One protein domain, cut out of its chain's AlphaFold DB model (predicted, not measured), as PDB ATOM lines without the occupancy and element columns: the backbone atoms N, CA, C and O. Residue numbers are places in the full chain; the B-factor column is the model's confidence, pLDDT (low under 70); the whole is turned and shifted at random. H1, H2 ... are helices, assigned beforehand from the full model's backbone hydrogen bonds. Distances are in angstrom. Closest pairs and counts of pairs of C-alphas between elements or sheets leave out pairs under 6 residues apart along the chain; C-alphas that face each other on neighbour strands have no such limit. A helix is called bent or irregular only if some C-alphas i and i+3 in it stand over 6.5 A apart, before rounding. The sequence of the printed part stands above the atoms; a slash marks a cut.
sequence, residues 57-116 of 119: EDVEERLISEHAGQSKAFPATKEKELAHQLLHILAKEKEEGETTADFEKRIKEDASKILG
ATOM      1  N   GLU A  57      14.321  93.557  56.450       78.69
ATOM      2  CA  GLU A  57      15.397  92.726  56.956       78.69
ATOM      3  C   GLU A  57      15.411  91.325  56.316       78.69
ATOM      4  O   GLU A  57      16.466  90.857  55.894       78.69
ATOM      5  N   ASP A  58      14.255  90.665  56.153       79.88
ATOM      6  CA  ASP A  58      14.179  89.362  55.469       79.88
ATOM      7  C   ASP A  58      14.488  89.471  53.971       79.88
ATOM      8  O   ASP A  58      15.055  88.555  53.367       79.88
ATOM      9  N   VAL A  59      14.082  90.576  53.338       84.50
ATOM     10  CA  VAL A  59      14.380  90.837  51.923       84.50
ATOM     11  C   VAL A  59      15.869  91.121  51.744       84.50
ATOM     12  O   VAL A  59      16.484  90.570  50.831       84.50
ATOM     13  N   GLU A  60      16.457  91.926  52.627       84.00
ATOM     14  CA  GLU A  60      17.890  92.215  52.655       84.00
ATOM     15  C   GLU A  60      18.714  90.943  52.861       84.00
ATOM     16  O   GLU A  60      19.586  90.654  52.043       84.00
ATOM     17  N   GLU A  61      18.401  90.135  53.877       89.38
ATOM     18  CA  GLU A  61      19.114  88.884  54.161       89.38
ATOM     19  C   GLU A  61      19.068  87.925  52.969       89.38
ATOM     20  O   GLU A  61      20.078  87.313  52.608       89.38
ATOM     21  N   ARG A  62      17.911  87.813  52.306       88.06
ATOM     22  CA  ARG A  62      17.774  86.985  51.103       88.06
ATOM     23  C   ARG A  62      18.632  87.500  49.957       88.06
ATOM     24  O   ARG A  62      19.354  86.705  49.363       88.06
ATOM     25  N   LEU A  63      18.592  88.799  49.665       88.25
ATOM     26  CA  LEU A  63      19.369  89.386  48.569       88.25
ATOM     27  C   LEU A  63      20.877  89.277  48.817       88.25
ATOM     28  O   LEU A  63      21.621  88.898  47.909       88.25
ATOM     29  N   ILE A  64      21.320  89.553  50.046       90.50
ATOM     30  CA  ILE A  64      22.711  89.383  50.480       90.50
ATOM     31  C   ILE A  64      23.117  87.914  50.341       90.50
ATOM     32  O   ILE A  64      24.177  87.603  49.799       90.50
ATOM     33  N   SER A  65      22.254  86.993  50.767       89.25
ATOM     34  CA  SER A  65      22.500  85.558  50.664       89.25
ATOM     35  C   SER A  65      22.575  85.039  49.228       89.25
ATOM     36  O   SER A  65      23.411  84.179  48.960       89.25
ATOM     37  N   GLU A  66      21.746  85.552  48.318       88.19
ATOM     38  CA  GLU A  66      21.733  85.188  46.894       88.19
ATOM     39  C   GLU A  66      23.010  85.628  46.158       88.19
ATOM     40  O   GLU A  66      23.446  84.954  45.222       88.19
ATOM     41  N   HIS A  67      23.629  86.731  46.586       86.12
ATOM     42  CA  HIS A  67      24.813  87.301  45.931       86.12
ATOM     43  C   HIS A  67      26.133  86.988  46.647       86.12
ATOM     44  O   HIS A  67      27.204  87.199  46.077       86.12
ATOM     45  N   ALA A  68      26.083  86.440  47.862       87.75
ATOM     46  CA  ALA A  68      27.275  86.049  48.600       87.75
ATOM     47  C   ALA A  68      28.069  84.948  47.877       87.75
ATOM     48  O   ALA A  68      27.522  83.943  47.423       87.75
ATOM     49  N   GLY A  69      29.390  85.104  47.827       82.62
ATOM     50  CA  GLY A  69      30.319  84.193  47.165       82.62
ATOM     51  C   GLY A  69      30.525  84.470  45.674       82.62
ATOM     52  O   GLY A  69      31.260  83.724  45.028       82.62
ATOM     53  N   GLN A  70      29.912  85.521  45.115       87.25
ATOM     54  CA  GLN A  70      30.204  85.964  43.746       87.25
ATOM     55  C   GLN A  70      31.567  86.663  43.654       87.25
ATOM     56  O   GLN A  70      32.246  86.583  42.624       87.25
ATOM     57  N   SER A  71      32.000  87.318  44.733       78.44
ATOM     58  CA  SER A  71      33.324  87.919  44.820       78.44
ATOM     59  C   SER A  71      34.402  86.876  45.110       78.44
ATOM     60  O   SER A  71      34.264  86.024  45.983       78.44
ATOM     61  N   LYS A  72      35.546  86.981  44.423       81.62
ATOM     62  CA  LYS A  72      36.754  86.204  44.761       81.62
ATOM     63  C   LYS A  72      37.592  86.853  45.866       81.62
ATOM     64  O   LYS A  72      38.589  86.270  46.284       81.62
ATOM     65  N   ALA A  73      37.236  88.064  46.298       81.06
ATOM     66  CA  ALA A  73      38.020  88.823  47.269       81.06
ATOM     67  C   ALA A  73      37.855  88.290  48.701       81.06
ATOM     68  O   ALA A  73      38.791  88.371  49.494       81.06
ATOM     69  N   PHE A  74      36.689  87.722  49.025       82.81
ATOM     70  CA  PHE A  74      36.366  87.237  50.364       82.81
ATOM     71  C   PHE A  74      35.572  85.924  50.311       82.81
ATOM     72  O   PHE A  74      34.846  85.685  49.350       82.81
ATOM     73  N   PRO A  75      35.665  85.070  51.346       87.44
ATOM     74  CA  PRO A  75      34.723  83.969  51.530       87.44
ATOM     75  C   PRO A  75      33.289  84.489  51.672       87.44
ATOM     76  O   PRO A  75      33.078  85.531  52.290       87.44
ATOM     77  N   ALA A  76      32.305  83.720  51.197       85.25
ATOM     78  CA  ALA A  76      30.890  84.107  51.230       85.25
ATOM     79  C   ALA A  76      30.406  84.532  52.629       85.25
ATOM     80  O   ALA A  76      29.658  85.491  52.755       85.25
ATOM     81  N   THR A  77      30.862  83.868  53.696       87.06
ATOM     82  CA  THR A  77      30.515  84.235  55.080       87.06
ATOM     83  C   THR A  77      31.002  85.632  55.456       87.06
ATOM     84  O   THR A  77      30.250  86.409  56.036       87.06
ATOM     85  N   LYS A  78      32.239  85.966  55.078       87.62
ATOM     86  CA  LYS A  78      32.833  87.282  55.316       87.62
ATOM     87  C   LYS A  78      32.203  88.351  54.425       87.62
ATOM     88  O   LYS A  78      32.020  89.474  54.866       87.62
ATOM     89  N   GLU A  79      31.844  88.008  53.192       89.44
ATOM     90  CA  GLU A  79      31.134  88.919  52.290       89.44
ATOM     91  C   GLU A  79      29.769  89.328  52.854       89.44
ATOM     92  O   GLU A  79      29.463  90.518  52.880       89.44
ATOM     93  N   LYS A  80      28.995  88.374  53.391       90.56
ATOM     94  CA  LYS A  80      27.732  88.678  54.080       90.56
ATOM     95  C   LYS A  80      27.948  89.593  55.278       90.56
ATOM     96  O   LYS A  80      27.283  90.615  55.394       90.56
ATOM     97  N   GLU A  81      28.898  89.247  56.147       90.69
ATOM     98  CA  GLU A  81      29.211  90.045  57.335       90.69
ATOM     99  C   GLU A  81      29.555  91.496  56.963       90.69
ATOM    100  O   GLU A  81      28.978  92.430  57.521       90.69
ATOM    101  N   LEU A  82      30.429  91.688  55.970       91.06
ATOM    102  CA  LEU A  82      30.785  93.015  55.470       91.06
ATOM    103  C   LEU A  82      29.570  93.748  54.887       91.06
ATOM    104  O   LEU A  82      29.400  94.934  55.163       91.06
ATOM    105  N   ALA A  83      28.710  93.066  54.125       91.06
ATOM    106  CA  ALA A  83      27.508  93.666  53.548       91.06
ATOM    107  C   ALA A  83      26.564  94.217  54.631       91.06
ATOM    108  O   ALA A  83      26.154  95.374  54.540       91.06
ATOM    109  N   HIS A  84      26.288  93.449  55.690       91.44
ATOM    110  CA  HIS A  84      25.447  93.920  56.797       91.44
ATOM    111  C   HIS A  84      26.059  95.118  57.525       91.44
ATOM    112  O   HIS A  84      25.372  96.105  57.794       91.44
ATOM    113  N   GLN A  85      27.356  95.057  57.837       92.12
ATOM    114  CA  GLN A  85      28.017  96.139  58.565       92.12
ATOM    115  C   GLN A  85      28.080  97.429  57.724       92.12
ATOM    116  O   GLN A  85      27.891  98.524  58.257       92.12
ATOM    117  N   LEU A  86      28.296  97.314  56.409       92.88
ATOM    118  CA  LEU A  86      28.298  98.457  55.492       92.88
ATOM    119  C   LEU A  86      26.909  99.075  55.344       92.88
ATOM    120  O   LEU A  86      26.797 100.296  55.437       92.88
ATOM    121  N   LEU A  87      25.859  98.266  55.164       91.75
ATOM    122  CA  LEU A  87      24.478  98.764  55.112       91.75
ATOM    123  C   LEU A  87      24.137  99.573  56.365       91.75
ATOM    124  O   LEU A  87      23.594 100.670  56.259       91.75
ATOM    125  N   HIS A  88      24.545  99.088  57.539       90.81
ATOM    126  CA  HIS A  88      24.318  99.792  58.795       90.81
ATOM    127  C   HIS A  88      24.995 101.171  58.847       90.81
ATOM    128  O   HIS A  88      24.378 102.135  59.296       90.81
ATOM    129  N   ILE A  89      26.244 101.303  58.383       93.12
ATOM    130  CA  ILE A  89      26.912 102.616  58.333       93.12
ATOM    131  C   ILE A  89      26.268 103.523  57.296       93.12
ATOM    132  O   ILE A  89      26.058 104.699  57.573       93.12
ATOM    133  N   LEU A  90      25.996 103.002  56.101       91.75
ATOM    134  CA  LEU A  90      25.468 103.800  54.997       91.75
ATOM    135  C   LEU A  90      24.042 104.293  55.271       91.75
ATOM    136  O   LEU A  90      23.633 105.296  54.695       91.75
ATOM    137  N   ALA A  91      23.320 103.633  56.177       92.00
ATOM    138  CA  ALA A  91      22.028 104.077  56.685       92.00
ATOM    139  C   ALA A  91      22.122 105.152  57.787       92.00
ATOM    140  O   ALA A  91      21.092 105.694  58.182       92.00
ATOM    141  N   LYS A  92      23.317 105.469  58.314       93.56
ATOM    142  CA  LYS A  92      23.470 106.512  59.341       93.56
ATOM    143  C   LYS A  92      23.156 107.884  58.753       93.56
ATOM    144  O   LYS A  92      23.667 108.260  57.701       93.56
ATOM    145  N   GLU A  93      22.393 108.666  59.503       94.38
ATOM    146  CA  GLU A  93      22.116 110.055  59.162       94.38
ATOM    147  C   GLU A  93      23.198 111.002  59.696       94.38
ATOM    148  O   GLU A  93      24.069 110.643  60.505       94.38
ATOM    149  N   LYS A  94      23.144 112.231  59.191       94.75
ATOM    150  CA  LYS A  94      23.987 113.334  59.627       94.75
ATOM    151  C   LYS A  94      23.578 113.784  61.030       94.75
ATOM    152  O   LYS A  94      22.394 113.984  61.290       94.75
ATOM    153  N   GLU A  95      24.553 113.966  61.913       93.69
ATOM    154  CA  GLU A  95      24.305 114.365  63.300       93.69
ATOM    155  C   GLU A  95      24.020 115.872  63.427       93.69
ATOM    156  O   GLU A  95      24.372 116.687  62.565       93.69
ATOM    157  N   GLU A  96      23.365 116.265  64.523       92.44
ATOM    158  CA  GLU A  96      23.068 117.670  64.801       92.44
ATOM    159  C   GLU A  96      24.367 118.462  65.028       92.44
ATOM    160  O   GLU A  96      25.198 118.107  65.859       92.44
ATOM    161  N   GLY A  97      24.555 119.543  64.267       93.12
ATOM    162  CA  GLY A  97      25.776 120.356  64.320       93.12
ATOM    163  C   GLY A  97      26.959 119.803  63.513       93.12
ATOM    164  O   GLY A  97      27.985 120.475  63.419       93.12
ATOM    165  N   GLU A  98      26.821 118.637  62.874       94.50
ATOM    166  CA  GLU A  98      27.839 118.082  61.978       94.50
ATOM    167  C   GLU A  98      27.899 118.895  60.668       94.50
ATOM    168  O   GLU A  98      26.873 119.327  60.126       94.50
ATOM    169  N   THR A  99      29.088 119.132  60.104       96.56
ATOM    170  CA  THR A  99      29.189 119.679  58.740       96.56
ATOM    171  C   THR A  99      29.051 118.558  57.709       96.56
ATOM    172  O   THR A  99      29.181 117.381  58.025       96.56
ATOM    173  N   THR A 100      28.758 118.880  56.448       94.62
ATOM    174  CA  THR A 100      28.697 117.835  55.405       94.62
ATOM    175  C   THR A 100      30.059 117.163  55.197       94.62
ATOM    176  O   THR A 100      30.117 115.956  54.997       94.62
ATOM    177  N   ALA A 101      31.152 117.925  55.317       95.44
ATOM    178  CA  ALA A 101      32.505 117.386  55.212       95.44
ATOM    179  C   ALA A 101      32.834 116.428  56.368       95.44
ATOM    180  O   ALA A 101      33.419 115.371  56.132       95.44
ATOM    181  N   ASP A 102      32.425 116.768  57.595       95.19
ATOM    182  CA  ASP A 102      32.639 115.911  58.767       95.19
ATOM    183  C   ASP A 102      31.821 114.621  58.673       95.19
ATOM    184  O   ASP A 102      32.365 113.543  58.907       95.19
ATOM    185  N   PHE A 103      30.566 114.713  58.216       96.56
ATOM    186  CA  PHE A 103      29.714 113.552  57.961       96.56
ATOM    187  C   PHE A 103      30.344 112.592  56.951       96.56
ATOM    188  O   PHE A 103      30.529 111.408  57.231       96.56
ATOM    189  N   GLU A 104      30.730 113.100  55.778       95.00
ATOM    190  CA  GLU A 104      31.365 112.278  54.747       95.00
ATOM    191  C   GLU A 104      32.663 111.642  55.242       95.00
ATOM    192  O   GLU A 104      32.941 110.478  54.938       95.00
ATOM    193  N   LYS A 105      33.458 112.396  56.008       94.88
ATOM    194  CA  LYS A 105      34.692 111.900  56.610       94.88
ATOM    195  C   LYS A 105      34.402 110.771  57.599       94.88
ATOM    196  O   LYS A 105      35.009 109.711  57.474       94.88
ATOM    197  N   ARG A 106      33.443 110.945  58.511       95.06
ATOM    198  CA  ARG A 106      33.038 109.930  59.498       95.06
ATOM    199  C   ARG A 106      32.547 108.646  58.833       95.06
ATOM    200  O   ARG A 106      32.995 107.561  59.194       95.06
ATOM    201  N   ILE A 107      31.672 108.757  57.834       95.62
ATOM    202  CA  ILE A 107      31.152 107.597  57.094       95.62
ATOM    203  C   ILE A 107      32.282 106.851  56.372       95.62
ATOM    204  O   ILE A 107      32.342 105.622  56.434       95.62
ATOM    205  N   LYS A 108      33.218 107.574  55.738       93.31
ATOM    206  CA  LYS A 108      34.397 106.974  55.090       93.31
ATOM    207  C   LYS A 108      35.310 106.277  56.092       93.31
ATOM    208  O   LYS A 108      35.737 105.156  55.826       93.31
ATOM    209  N   GLU A 109      35.603 106.903  57.226       93.50
ATOM    210  CA  GLU A 109      36.444 106.313  58.272       93.50
ATOM    211  C   GLU A 109      35.814 105.040  58.851       93.50
ATOM    212  O   GLU A 109      36.501 104.028  58.996       93.50
ATOM    213  N   ASP A 110      34.510 105.052  59.132       93.00
ATOM    214  CA  ASP A 110      33.802 103.878  59.646       93.00
ATOM    215  C   ASP A 110      33.777 102.738  58.606       93.00
ATOM    216  O   ASP A 110      34.060 101.586  58.945       93.00
ATOM    217  N   ALA A 111      33.512 103.043  57.329       92.94
ATOM    218  CA  ALA A 111      33.530 102.046  56.255       92.94
ATOM    219  C   ALA A 111      34.937 101.461  56.030       92.94
ATOM    220  O   ALA A 111      35.090 100.258  55.806       92.94
ATOM    221  N   SER A 112      35.975 102.291  56.141       91.62
ATOM    222  CA  SER A 112      37.375 101.873  55.998       91.62
ATOM    223  C   SER A 112      37.788 100.900  57.101       91.62
ATOM    224  O   SER A 112      38.414  99.877  56.820       91.62
ATOM    225  N   LYS A 113      37.354 101.154  58.346       90.69
ATOM    226  CA  LYS A 113      37.576 100.251  59.487       90.69
ATOM    227  C   LYS A 113      36.936  98.881  59.270       90.69
ATOM    228  O   LYS A 113      37.598  97.878  59.522       90.69
ATOM    229  N   ILE A 114      35.698  98.829  58.769       89.75
ATOM    230  CA  ILE A 114      35.025  97.561  58.426       89.75
ATOM    231  C   ILE A 114      35.811  96.794  57.368       89.75
ATOM    232  O   ILE A 114      36.063  95.598  57.508       89.75
ATOM    233  N   LEU A 115      36.205  97.483  56.297       87.19
ATOM    234  CA  LEU A 115      36.903  96.859  55.176       87.19
ATOM    235  C   LEU A 115      38.358  96.498  55.511       87.19
ATOM    236  O   LEU A 115      39.009  95.808  54.727       87.19
ATOM    237  N   GLY A 116      38.875  96.941  56.662       83.56
ATOM    238  CA  GLY A 116      40.280  96.785  57.034       83.56
ATOM    239  C   GLY A 116      41.223  97.536  56.092       83.56
ATOM    240  O   GLY A 116      42.363  97.116  55.898       83.56
TER     241      GLY A 116
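Overview. This is residues 57 to 116 of the 119 residues of an uncharacterized protein of Candidatus Woesearchaeota archaeon (UniProt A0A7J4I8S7). A flat, loose chain of three helices, with H2 in the middle, H3 on one side of it and H1 on the other. H3, the longest, folds back beside H2 as a long helical hairpin whose two helices are slipped along each other, the later part of H2 beside the later part of H3, while H1 and H2 form a V that closes near the end of H1. The printed part has 60 residues, with three named helices in the order H1, H2, H3 and no named strand, and its class is all helix. The whole is loose, with a radius of gyration of the C-alphas of 13.7 A, and the C-alphas span 39 by 26 by 11 A along their three main axes.

Along the chain. H3 is the longest helix, residues 100 to 115, and is 22.5 A from first to last C-alpha. It begins at C-alpha 100 at (28.697, 117.835, 55.405) and ends at C-alpha 115 at (36.903, 96.859, 55.176). H2, residues 76 to 90, is 20.8 A long on the same measure, with C-alpha 76 at (30.890, 84.107, 51.230). H1, residues 57 to 67, measures 15.5 A and begins at C-alpha 57 at (15.397, 92.726, 56.956). No helix is bent.

Arrangement. H3 and H2 touch, with 9 pairs of C-alphas within 8 A. Their closest C-alphas are those of Leu 86 and Ala 111, 6.4 A apart. The two helices form a hairpin, running opposite ways at a shallow tilt of 14 degrees, and their centres are 15.2 A apart. H2 and H1 only just touch, with 3 pairs of C-alphas within 8 A, and H2 does so with residues 80 to 83 alone. The closest C-alphas of these two are those of Ile 64 and Lys 80, 6.2 A apart. They run opposite ways at a steep tilt of 46 degrees, with centres 11.1 A apart. H1 and H3 are apart. In H1, H2 and H3 every backbone O i to N i+4 pair is within hydrogen-bond range.

Size, cuts and confidence. The two C-alphas farthest apart in the domain, those of Lys 72 and Gly 97, are 40.9 A apart. From C-alpha 57 to C-alpha 116 the distance is 25.2 A. The printed part has no cut. The link from H2 to H3 has 9 residues and the link from H1 to H2 has 8; both are short and not tight. The mean pLDDT of the printed part is 89.9, and no printed residue is under 70; the mean is 93 for H3, 90 for H2 and 86 for H1.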